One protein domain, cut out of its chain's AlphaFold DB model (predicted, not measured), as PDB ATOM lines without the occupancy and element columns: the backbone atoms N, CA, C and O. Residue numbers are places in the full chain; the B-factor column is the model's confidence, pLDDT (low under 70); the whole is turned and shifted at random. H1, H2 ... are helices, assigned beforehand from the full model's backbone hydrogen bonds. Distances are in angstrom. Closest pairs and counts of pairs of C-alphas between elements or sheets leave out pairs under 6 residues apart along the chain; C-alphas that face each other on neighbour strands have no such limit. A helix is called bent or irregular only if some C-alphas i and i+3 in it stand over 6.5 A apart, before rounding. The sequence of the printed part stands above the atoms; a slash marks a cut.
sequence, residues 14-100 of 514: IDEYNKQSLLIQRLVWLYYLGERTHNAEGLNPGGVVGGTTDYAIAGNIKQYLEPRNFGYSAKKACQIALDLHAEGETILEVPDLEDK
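What this domain is: This is residues 14 to 100 of the 514 residues of an uncharacterized protein of Fragilariopsis cylindrus CCMP1102 (UniProt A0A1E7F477). Two longer helices, H2 and H5, cross as an X near their middles, with H1 on one side of the crossing and the short H3 and H4 on the other. A loop, residues 37 to 51, leads from H2 to H3, and the tail, residues 88 to 100, runs back past H2 on the side away from H5. The printed part has 87 residues, with five named helices, H1 to H5 in order, and no named strand: all helix. It is compact, with a radius of gyration of the C-alphas of 11.6 A, and spans 32 by 25 by 20 A.

Where its parts are: H1, residues 14 to 18, begins with C-alpha 14 at (137.051, 217.368, 271.610). H2, residues 22 to 36, is 20.3 A long. H3 is residues 52 to 57, 8.8 A. H4, residues 59 to 63, is only just irregular: C-alphas 59 and 62 are 6.52 A apart. H5, residues 67 to 87, is 30.1 A long and ends with C-alpha 87 at (129.931, 217.521, 276.790).

How they stand to each other: H2 and H5 touch at a steep tilt of 55 degrees, the same way; their closest C-alphas, of Val 28 and Ala 77, are 4.5 A apart. H1 only just touches H5, with 3 pairs of C-alphas within 8 A, the closest Ile 14 and Leu 84 at 6.5 A. H4 is close to but not clearly touching H2, with the C-alphas of Leu 23 and Ile 61 closest at 6.7 A. H1 and H3 are apart. Every O i to N i+4 pair is within hydrogen-bond range in H1, H2 and H3; H5 has 15 of 17, and H4 0 of 1, with 1 of 2 O i to N i+3 pairs.

The domain as a whole: The C-alphas farthest apart, of Glu 87 and Lys 100, are 34.1 A apart. The printed part has no cut. The link from H2 to H3 is long. The pLDDT is under 70 at residues 67 to 68 and 99 to 100.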
ATOM      1  N   ILE A  14     136.818 217.543 273.050       85.06
ATOM      2  CA  ILE A  14     137.051 217.368 271.610       85.06
ATOM      3  C   ILE A  14     138.423 217.888 271.158       85.06
ATOM      4  O   ILE A  14     139.062 217.283 270.299       85.06
ATOM      5  N   ASP A  15     138.919 218.968 271.768       82.12
ATOM      6  CA  ASP A  15     140.246 219.506 271.464       82.12
ATOM      7  C   ASP A  15     141.339 218.594 272.034       82.12
ATOM      8  O   ASP A  15     142.379 218.405 271.404       82.12
ATOM      9  N   GLU A  16     141.104 218.011 273.213       84.19
ATOM     10  CA  GLU A  16     142.014 217.044 273.829       84.19
ATOM     11  C   GLU A  16     142.082 215.741 273.027       84.19
ATOM     12  O   GLU A  16     143.180 215.240 272.789       84.19
ATOM     13  N   TYR A  17     140.940 215.244 272.540       85.56
ATOM     14  CA  TYR A  17     140.842 214.085 271.648       85.56
ATOM     15  C   TYR A  17     141.597 214.297 270.328       85.56
ATOM     16  O   TYR A  17     142.418 213.464 269.940       85.56
ATOM     17  N   ASN A  18     141.378 215.434 269.660       82.69
ATOM     18  CA  ASN A  18     141.987 215.725 268.357       82.69
ATOM     19  C   ASN A  18     143.517 215.880 268.416       82.69
ATOM     20  O   ASN A  18     144.181 215.719 267.394       82.69
ATOM     21  N   LYS A  19     144.084 216.173 269.594       82.38
ATOM     22  CA  LYS A  19     145.537 216.241 269.821       82.38
ATOM     23  C   LYS A  19     146.192 214.877 270.054       82.38
ATOM     24  O   LYS A  19     147.413 214.784 269.982       82.38
ATOM     25  N   GLN A  20     145.419 213.837 270.370       82.31
ATOM     26  CA  GLN A  20     145.977 212.517 270.669       82.31
ATOM     27  C   GLN A  20     146.505 211.812 269.413       82.31
ATOM     28  O   GLN A  20     146.021 212.038 268.305       82.31
ATOM     29  N   SER A  21     147.449 210.884 269.596       80.75
ATOM     30  CA  SER A  21     147.887 209.978 268.528       80.75
ATOM     31  C   SER A  21     146.744 209.083 268.042       80.75
ATOM     32  O   SER A  21     145.832 208.760 268.805       80.75
ATOM     33  N   LEU A  22     146.822 208.599 266.796       80.50
ATOM     34  CA  LEU A  22     145.814 207.705 266.201       80.50
ATOM     35  C   LEU A  22     145.521 206.475 267.084       80.50
ATOM     36  O   LEU A  22     144.385 206.018 267.197       80.50
ATOM     37  N   LEU A  23     146.557 205.963 267.752       83.69
ATOM     38  CA  LEU A  23     146.449 204.840 268.676       83.69
ATOM     39  C   LEU A  23     145.567 205.173 269.882       83.69
ATOM     40  O   LEU A  23     144.688 204.393 270.248       83.69
ATOM     41  N   ILE A  24     145.799 206.333 270.495       84.81
ATOM     42  CA  ILE A  24     145.023 206.787 271.647       84.81
ATOM     43  C   ILE A  24     143.620 207.208 271.202       84.81
ATOM     44  O   ILE A  24     142.663 206.877 271.889       84.81
ATOM     45  N   GLN A  25     143.462 207.821 270.026       85.00
ATOM     46  CA  GLN A  25     142.149 208.122 269.444       85.00
ATOM     47  C   GLN A  25     141.308 206.855 269.236       85.00
ATOM     48  O   GLN A  25     140.132 206.842 269.597       85.00
ATOM     49  N   ARG A  26     141.899 205.756 268.740       87.06
ATOM     50  CA  ARG A  26     141.198 204.464 268.632       87.06
ATOM     51  C   ARG A  26     140.807 203.919 270.006       87.06
ATOM     52  O   ARG A  26     139.701 203.412 270.161       87.06
ATOM     53  N   LEU A  27     141.676 204.043 271.011       89.00
ATOM     54  CA  LEU A  27     141.365 203.610 272.376       89.00
ATOM     55  C   LEU A  27     140.233 204.444 273.004       89.00
ATOM     56  O   LEU A  27     139.333 203.879 273.620       89.00
ATOM     57  N   VAL A  28     140.237 205.767 272.792       91.50
ATOM     58  CA  VAL A  28     139.146 206.678 273.188       91.50
ATOM     59  C   VAL A  28     137.848 206.277 272.492       91.50
ATOM     60  O   VAL A  28     136.821 206.161 273.153       91.50
ATOM     61  N   TRP A  29     137.889 206.003 271.184       91.69
ATOM     62  CA  TRP A  29     136.722 205.556 270.422       91.69
ATOM     63  C   TRP A  29     136.109 204.273 270.992       91.69
ATOM     64  O   TRP A  29     134.890 204.185 271.113       91.69
ATOM     65  N   LEU A  30     136.927 203.296 271.393       89.75
ATOM     66  CA  LEU A  30     136.427 202.053 271.979       89.75
ATOM     67  C   LEU A  30     135.704 202.279 273.317       89.75
ATOM     68  O   LEU A  30     134.640 201.698 273.524       89.75
ATOM     69  N   TYR A  31     136.234 203.130 274.202       92.75
ATOM     70  CA  TYR A  31     135.541 203.498 275.448       92.75
ATOM     71  C   TYR A  31     134.296 204.353 275.192       92.75
ATOM     72  O   TYR A  31     133.266 204.161 275.834       92.75
ATOM     73  N   TYR A  32     134.358 205.261 274.216       92.38
ATOM     74  CA  TYR A  32     133.222 206.082 273.803       92.38
ATOM     75  C   TYR A  32     132.078 205.223 273.248       92.38
ATOM     76  O   TYR A  32     130.913 205.466 273.564       92.38
ATOM     77  N   LEU A  33     132.404 204.196 272.457       90.44
ATOM     78  CA  LEU A  33     131.452 203.216 271.940       90.44
ATOM     79  C   LEU A  33     130.841 202.372 273.068       90.44
ATOM     80  O   LEU A  33     129.627 202.162 273.063       90.44
ATOM     81  N   GLY A  34     131.653 201.968 274.050       88.56
ATOM     82  CA  GLY A  34     131.201 201.281 275.263       88.56
ATOM     83  C   GLY A  34     130.172 202.079 276.038       88.56
ATOM     84  O   GLY A  34     129.072 201.591 276.283       88.56
ATOM     85  N   GLU A  35     130.469 203.343 276.328       90.50
ATOM     86  CA  GLU A  35     129.523 204.222 277.017       90.50
ATOM     87  C   GLU A  35     128.242 204.434 276.193       90.50
ATOM     88  O   GLU A  35     127.131 204.280 276.702       90.50
ATOM     89  N   ARG A  36     128.380 204.699 274.885       89.56
ATOM     90  CA  ARG A  36     127.249 204.966 273.978       89.56
ATOM     91  C   ARG A  36     126.302 203.775 273.838       89.56
ATOM     92  O   ARG A  36     125.101 203.961 273.664       89.56
ATOM     93  N   THR A  37     126.846 202.561 273.835       87.75
ATOM     94  CA  THR A  37     126.087 201.319 273.625       87.75
ATOM     95  C   THR A  37     125.750 200.602 274.928       87.75
ATOM     96  O   THR A  37     125.234 199.486 274.893       87.75
ATOM     97  N   HIS A  38     126.034 201.222 276.079       85.25
ATOM     98  CA  HIS A  38     125.887 200.606 277.397       85.25
ATOM     99  C   HIS A  38     126.598 199.245 277.496       85.25
ATOM    100  O   HIS A  38     126.053 198.272 278.017       85.25
ATOM    101  N   ASN A  39     127.835 199.200 277.001       82.00
ATOM    102  CA  ASN A  39     128.738 198.050 277.002       82.00
ATOM    103  C   ASN A  39     128.310 196.884 276.100       82.00
ATOM    104  O   ASN A  39     128.798 195.767 276.284       82.00
ATOM    105  N   ALA A  40     127.420 197.116 275.131       80.56
ATOM    106  CA  ALA A  40     127.125 196.123 274.099       80.56
ATOM    107  C   ALA A  40     128.275 195.995 273.081       80.56
ATOM    108  O   ALA A  40     128.544 194.899 272.593       80.56
ATOM    109  N   GLU A  41     128.973 197.097 272.793       80.62
ATOM    110  CA  GLU A  41     130.113 197.166 271.876       80.62
ATOM    111  C   GLU A  41     131.213 198.061 272.463       80.62
ATOM    112  O   GLU A  41     130.918 199.042 273.135       80.62
ATOM    113  N   GLY A  42     132.489 197.772 272.184       85.81
ATOM    114  CA  GLY A  42     133.614 198.577 272.680       85.81
ATOM    115  C   GLY A  42     134.117 198.170 274.072       85.81
ATOM    116  O   GLY A  42     133.981 197.019 274.484       85.81
ATOM    117  N   LEU A  43     134.770 199.105 274.769       88.94
ATOM    118  CA  LEU A  43     135.385 198.898 276.086       88.94
ATOM    119  C   LEU A  43     134.533 199.519 277.189       88.94
ATOM    120  O   LEU A  43     134.010 200.611 277.011       88.94
ATOM    121  N   ASN A  44     134.429 198.848 278.337       85.31
ATOM    122  CA  ASN A  44     133.527 199.267 279.408       85.31
ATOM    123  C   ASN A  44     134.170 200.323 280.328       85.31
ATOM    124  O   ASN A  44     135.034 199.963 281.133       85.31
ATOM    125  N   PRO A  45     133.728 201.595 280.296       82.56
ATOM    126  CA  PRO A  45     134.276 202.643 281.159       82.56
ATOM    127  C   PRO A  45     133.840 202.517 282.630       82.56
ATOM    128  O   PRO A  45     134.510 203.042 283.515       82.56
ATOM    129  N   GLY A  46     132.744 201.805 282.916       74.88
ATOM    130  CA  GLY A  46     132.274 201.519 284.278       74.88
ATOM    131  C   GLY A  46     132.914 200.279 284.916       74.88
ATOM    132  O   GLY A  46     132.628 199.966 286.072       74.88
ATOM    133  N   GLY A  47     133.738 199.543 284.162       76.62
ATOM    134  CA  GLY A  47     134.462 198.357 284.618       76.62
ATOM    135  C   GLY A  47     135.849 198.669 285.189       76.62
ATOM    136  O   GLY A  47     136.165 199.793 285.575       76.62
ATOM    137  N   VAL A  48     136.715 197.652 285.238       79.62
ATOM    138  CA  VAL A  48     138.136 197.845 285.576       79.62
ATOM    139  C   VAL A  48     138.860 198.402 284.349       79.62
ATOM    140  O   VAL A  48     139.405 197.641 283.551       79.62
ATOM    141  N   VAL A  49     138.858 199.730 284.222       81.69
ATOM    142  CA  VAL A  49     139.487 200.461 283.112       81.69
ATOM    143  C   VAL A  49     140.964 200.093 282.977       81.69
ATOM    144  O   VAL A  49     141.751 200.240 283.920       81.69
ATOM    145  N   GLY A  50     141.348 199.630 281.789       75.94
ATOM    146  CA  GLY A  50     142.720 199.222 281.487       75.94
ATOM    147  C   GLY A  50     143.091 197.845 282.043       75.94
ATOM    148  O   GLY A  50     144.274 197.506 282.098       75.94
ATOM    149  N   GLY A  51     142.098 197.064 282.479       70.50
ATOM    150  CA  GLY A  51     142.271 195.693 282.942       70.50
ATOM    151  C   GLY A  51     142.581 194.703 281.815       70.50
ATOM    152  O   GLY A  51     142.636 195.036 280.631       70.50
ATOM    153  N   THR A  52     142.755 193.435 282.184       73.62
ATOM    154  CA  THR A  52     143.081 192.346 281.245       73.62
ATOM    155  C   THR A  52     141.998 192.121 280.191       73.62
ATOM    156  O   THR A  52     142.322 191.837 279.039       73.62
ATOM    157  N   THR A  53     140.726 192.281 280.562       76.00
ATOM    158  CA  THR A  53     139.584 192.192 279.642       76.00
ATOM    159  C   THR A  53     139.637 193.293 278.588       76.00
ATOM    160  O   THR A  53     139.532 193.001 277.398       76.00
ATOM    161  N   ASP A  54     139.897 194.534 279.004       77.94
ATOM    162  CA  ASP A  54     140.009 195.662 278.080       77.94
ATOM    163  C   ASP A  54     141.188 195.471 277.125       77.94
ATOM    164  O   ASP A  54     141.060 195.666 275.919       77.94
ATOM    165  N   TYR A  55     142.323 194.992 277.643       77.69
ATOM    166  CA  TYR A  55     143.499 194.688 276.830       77.69
ATOM    167  C   TYR A  55     143.237 193.588 275.789       77.69
ATOM    168  O   TYR A  55     143.720 193.667 274.659       77.69
ATOM    169  N   ALA A  56     142.458 192.562 276.144       76.38
ATOM    170  CA  ALA A  56     142.109 191.476 275.232       76.38
ATOM    171  C   ALA A  56     141.193 191.942 274.086       76.38
ATOM    172  O   ALA A  56     141.333 191.458 272.959       76.38
ATOM    173  N   ILE A  57     140.290 192.885 274.370       76.94
ATOM    174  CA  ILE A  57     139.272 193.387 273.435       76.94
ATOM    175  C   ILE A  57     139.790 194.577 272.606       76.94
ATOM    176  O   ILE A  57     139.277 194.828 271.519       76.94
ATOM    177  N   ALA A  58     140.867 195.249 273.031       79.81
ATOM    178  CA  ALA A  58     141.471 196.409 272.355       79.81
ATOM    179  C   ALA A  58     142.079 196.137 270.953       79.81
ATOM    180  O   ALA A  58     142.775 196.987 270.393       79.81
ATOM    181  N   GLY A  59     141.838 194.964 270.359       81.38
ATOM    182  CA  GLY A  59     142.198 194.659 268.974       81.38
ATOM    183  C   GLY A  59     143.704 194.731 268.719       81.38
ATOM    184  O   GLY A  59     144.499 194.158 269.467       81.38
ATOM    185  N   ASN A  60     144.101 195.429 267.654       79.31
ATOM    186  CA  ASN A  60     145.505 195.567 267.254       79.31
ATOM    187  C   ASN A  60     146.300 196.557 268.116       79.31
ATOM    188  O   ASN A  60     147.526 196.548 268.049       79.31
ATOM    189  N   ILE A  61     145.653 197.333 268.999       80.06
ATOM    190  CA  ILE A  61     146.336 198.242 269.941       80.06
ATOM    191  C   ILE A  61     147.368 197.479 270.790       80.06
ATOM    192  O   ILE A  61     148.458 197.989 271.050       80.06
ATOM    193  N   LYS A  62     147.086 196.212 271.133       77.12
ATOM    194  CA  LYS A  62     147.988 195.325 271.892       77.12
ATOM    195  C   LYS A  62     149.323 195.012 271.203       77.12
ATOM    196  O   LYS A  62     150.247 194.526 271.844       77.12
ATOM    197  N   GLN A  63     149.435 195.237 269.892       76.38
ATOM    198  CA  GLN A  63     150.693 195.063 269.153       76.38
ATOM    199  C   GLN A  63     151.618 196.290 269.288       76.38
ATOM    200  O   GLN A  63     152.829 196.209 269.038       76.38
ATOM    201  N   TYR A  64     151.044 197.425 269.688       71.81
ATOM    202  CA  TYR A  64     151.703 198.724 269.776       71.81
ATOM    203  C   TYR A  64     151.927 199.181 271.223       71.81
ATOM    204  O   TYR A  64     152.906 199.875 271.484       71.81
ATOM    205  N   LEU A  65     151.077 198.757 272.164       75.00
ATOM    206  CA  LEU A  65     151.240 199.009 273.595       75.00
ATOM    207  C   LEU A  65     151.482 197.713 274.366       75.00
ATOM    208  O   LEU A  65     150.686 196.781 274.300       75.00
ATOM    209  N   GLU A  66     152.547 197.695 275.163       72.00
ATOM    210  CA  GLU A  66     152.763 196.636 276.148       72.00
ATOM    211  C   GLU A  66     151.708 196.704 277.269       72.00
ATOM    212  O   GLU A  66     151.280 197.806 277.635       72.00
ATOM    213  N   PRO A  67     151.344 195.568 277.902       67.12
ATOM    214  CA  PRO A  67     150.320 195.531 278.951       67.12
ATOM    215  C   PRO A  67     150.566 196.520 280.100       67.12
ATOM    216  O   PRO A  67     149.626 197.124 280.611       67.12
ATOM    217  N   ARG A  68     151.839 196.739 280.472       65.94
ATOM    218  CA  ARG A  68     152.234 197.691 281.527       65.94
ATOM    219  C   ARG A  68     151.899 199.150 281.196       65.94
ATOM    220  O   ARG A  68     151.567 199.910 282.097       65.94
ATOM    221  N   ASN A  69     151.944 199.522 279.916       74.62
ATOM    222  CA  ASN A  69     151.691 200.887 279.451       74.62
ATOM    223  C   ASN A  69     150.226 201.078 279.034       74.62
ATOM    224  O   ASN A  69     149.711 202.194 279.066       74.62
ATOM    225  N   PHE A  70     149.534 199.987 278.692       80.44
ATOM    226  CA  PHE A  70     148.124 200.015 278.316       80.44
ATOM    227  C   PHE A  70     147.238 200.582 279.422       80.44
ATOM    228  O   PHE A  70     146.400 201.427 279.138       80.44
ATOM    229  N   GLY A  71     147.441 200.176 280.680       78.69
ATOM    230  CA  GLY A  71     146.590 200.622 281.786       78.69
ATOM    231  C   GLY A  71     146.602 202.140 281.995       78.69
ATOM    232  O   GLY A  71     145.559 202.735 282.261       78.69
ATOM    233  N   TYR A  72     147.762 202.782 281.836       80.44
ATOM    234  CA  TYR A  72     147.879 204.240 281.922       80.44
ATOM    235  C   TYR A  72     147.158 204.926 280.753       80.44
ATOM    236  O   TYR A  72     146.287 205.771 280.969       80.44
ATOM    237  N   SER A  73     147.444 204.494 279.522       82.56
ATOM    238  CA  SER A  73     146.811 205.022 278.309       82.56
ATOM    239  C   SER A  73     145.294 204.813 278.293       82.56
ATOM    240  O   SER A  73     144.556 205.698 277.871       82.56
ATOM    241  N   ALA A  74     144.818 203.673 278.797       86.88
ATOM    242  CA  ALA A  74     143.406 203.326 278.888       86.88
ATOM    243  C   ALA A  74     142.653 204.215 279.877       86.88
ATOM    244  O   ALA A  74     141.548 204.650 279.575       86.88
ATOM    245  N   LYS A  75     143.259 204.561 281.020       86.50
ATOM    246  CA  LYS A  75     142.659 205.504 281.977       86.50
ATOM    247  C   LYS A  75     142.518 206.901 281.385       86.50
ATOM    248  O   LYS A  75     141.445 207.489 281.492       86.50
ATOM    249  N   LYS A  76     143.564 207.402 280.716       88.44
ATOM    250  CA  LYS A  76     143.514 208.698 280.021       88.44
ATOM    251  C   LYS A  76     142.458 208.680 278.910       88.44
ATOM    252  O   LYS A  76     141.612 209.565 278.850       88.44
ATOM    253  N   ALA A  77     142.445 207.632 278.088       90.81
ATOM    254  CA  ALA A  77     141.485 207.481 276.998       90.81
ATOM    255  C   ALA A  77     140.030 207.357 277.484       90.81
ATOM    256  O   ALA A  77     139.134 207.976 276.918       90.81
ATOM    257  N   CYS A  78     139.797 206.593 278.553       90.94
ATOM    258  CA  CYS A  78     138.487 206.453 279.179       90.94
ATOM    259  C   CYS A  78     137.988 207.787 279.739       90.94
ATOM    260  O   CYS A  78     136.819 208.118 279.568       90.94
ATOM    261  N   GLN A  79     138.865 208.574 280.371       89.44
ATOM    262  CA  GLN A  79     138.496 209.886 280.899       89.44
ATOM    263  C   GLN A  79     138.067 210.837 279.773       89.44
ATOM    264  O   GLN A  79     136.988 211.419 279.856       89.44
ATOM    265  N   ILE A  80     138.839 210.907 278.682       90.00
ATOM    266  CA  ILE A  80     138.484 211.703 277.496       90.00
ATOM    267  C   ILE A  80     137.141 211.236 276.912       90.00
ATOM    268  O   ILE A  80     136.297 212.063 276.573       90.00
ATOM    269  N   ALA A  81     136.902 209.923 276.823       91.75
ATOM    270  CA  ALA A  81     135.638 209.376 276.323       91.75
ATOM    271  C   ALA A  81     134.428 209.772 277.189       91.75
ATOM    272  O   ALA A  81     133.374 210.118 276.650       91.75
ATOM    273  N   LEU A  82     134.576 209.746 278.517       90.00
ATOM    274  CA  LEU A  82     133.535 210.168 279.455       90.00
ATOM    275  C   LEU A  82     133.282 211.678 279.386       90.00
ATOM    276  O   LEU A  82     132.127 212.101 279.391       90.00
ATOM    277  N   ASP A  83     134.338 212.487 279.280       90.19
ATOM    278  CA  ASP A  83     134.212 213.936 279.114       90.19
ATOM    279  C   ASP A  83     133.534 214.291 277.772       90.19
ATOM    280  O   ASP A  83     132.665 215.160 277.749       90.19
ATOM    281  N   LEU A  84     133.826 213.570 276.677       89.94
ATOM    282  CA  LEU A  84     133.133 213.729 275.387       89.94
ATOM    283  C   LEU A  84     131.624 213.460 275.502       89.94
ATOM    284  O   LEU A  84     130.822 214.234 274.979       89.94
ATOM    285  N   HIS A  85     131.223 212.400 276.213       89.38
ATOM    286  CA  HIS A  85     129.805 212.109 276.480       89.38
ATOM    287  C   HIS A  85     129.152 213.166 277.371       89.38
ATOM    288  O   HIS A  85     128.038 213.606 277.084       89.38
ATOM    289  N   ALA A  86     129.846 213.615 278.417       88.75
ATOM    290  CA  ALA A  86     129.354 214.655 279.319       88.75
ATOM    291  C   ALA A  86     129.167 216.011 278.611       88.75
ATOM    292  O   ALA A  86     128.250 216.762 278.948       88.75
ATOM    293  N   GLU A  87     130.013 216.317 277.626       89.69
ATOM    294  CA  GLU A  87     129.931 217.521 276.790       89.69
ATOM    295  C   GLU A  87     128.942 217.377 275.615       89.69
ATOM    296  O   GLU A  87     128.611 218.374 274.971       89.69
ATOM    297  N   GLY A  88     128.421 216.169 275.360       84.81
ATOM    298  CA  GLY A  88     127.502 215.883 274.252       84.81
ATOM    299  C   GLY A  88     128.173 215.898 272.874       84.81
ATOM    300  O   GLY A  88     127.493 216.064 271.860       84.81
ATOM    301  N   GLU A  89     129.497 215.747 272.833       85.75
ATOM    302  CA  GLU A  89     130.285 215.717 271.605       85.75
ATOM    303  C   GLU A  89     130.177 214.338 270.933       85.75
ATOM    304  O   GLU A  89     130.112 213.287 271.582       85.75
ATOM    305  N   THR A  90     130.159 214.333 269.599       85.25
ATOM    306  CA  THR A  90     130.126 213.101 268.798       85.25
ATOM    307  C   THR A  90     131.411 212.957 268.006       85.25
ATOM    308  O   THR A  90     131.795 213.857 267.262       85.25
ATOM    309  N   ILE A  91     132.082 211.819 268.174       85.94
ATOM    310  CA  ILE A  91     133.302 211.483 267.439       85.94
ATOM    311  C   ILE A  91     132.998 210.449 266.349       85.94
ATOM    312  O   ILE A  91     132.063 209.655 266.470       85.94
ATOM    313  N   LEU A  92     133.749 210.509 265.247       81.88
ATOM    314  CA  LEU A  92     133.623 209.572 264.129       81.88
ATOM    315  C   LEU A  92     134.299 208.239 264.454       81.88
ATOM    316  O   LEU A  92     135.222 208.181 265.266       81.88
ATOM    317  N   GLU A  93     133.866 207.181 263.769       81.69
ATOM    318  CA  GLU A  93     134.517 205.882 263.868       81.69
ATOM    319  C   GLU A  93     135.963 205.967 263.370       81.69
ATOM    320  O   GLU A  93     136.230 206.315 262.219       81.69
ATOM    321  N   VAL A  94     136.897 205.637 264.259       82.19
ATOM    322  CA  VAL A  94     138.322 205.541 263.932       82.19
ATOM    323  C   VAL A  94     138.577 204.143 263.369       82.19
ATOM    324  O   VAL A  94     138.250 203.189 264.070       82.19
ATOM    325  N   PRO A  95     139.153 203.968 262.166       71.75
ATOM    326  CA  PRO A  95     139.474 202.646 261.629       71.75
ATOM    327  C   PRO A  95     140.369 201.829 262.569       71.75
ATOM    328  O   PRO A  95     141.124 202.387 263.369       71.75
ATOM    329  N   ASP A  96     140.310 200.500 262.465       72.62
ATOM    330  CA  ASP A  96     141.265 199.652 263.177       72.62
ATOM    331  C   ASP A  96     142.703 199.935 262.737       72.62
ATOM    332  O   ASP A  96     142.980 200.189 261.564       72.62
ATOM    333  N   LEU A  97     143.626 199.866 263.700       77.56
ATOM    334  CA  LEU A  97     145.054 199.953 263.414       77.56
ATOM    335  C   LEU A  97     145.461 198.756 262.552       77.56
ATOM    336  O   LEU A  97     145.093 197.617 262.858       77.56
ATOM    337  N   GLU A  98     146.253 198.999 261.508       74.88
ATOM    338  CA  GLU A  98     146.837 197.916 260.715       74.88
ATOM    339  C   GLU A  98     147.696 196.997 261.596       74.88
ATOM    340  O   GLU A  98     148.235 197.418 262.623       74.88
ATOM    341  N   ASP A  99     147.829 195.724 261.213       68.81
ATOM    342  CA  ASP A  99     148.739 194.804 261.899       68.81
ATOM    343  C   ASP A  99     150.182 195.310 261.762       68.81
ATOM    344  O   ASP A  99     150.623 195.701 260.678       68.81
ATOM    345  N   LYS A 100     150.936 195.290 262.862       64.38
ATOM    346  CA  LYS A 100     152.307 195.800 262.941       64.38
ATOM    347  C   LYS A 100     153.234 195.123 261.932       64.38
ATOM    348  O   LYS A 100     154.100 195.787 261.366       64.38
TER     349      LYS A 100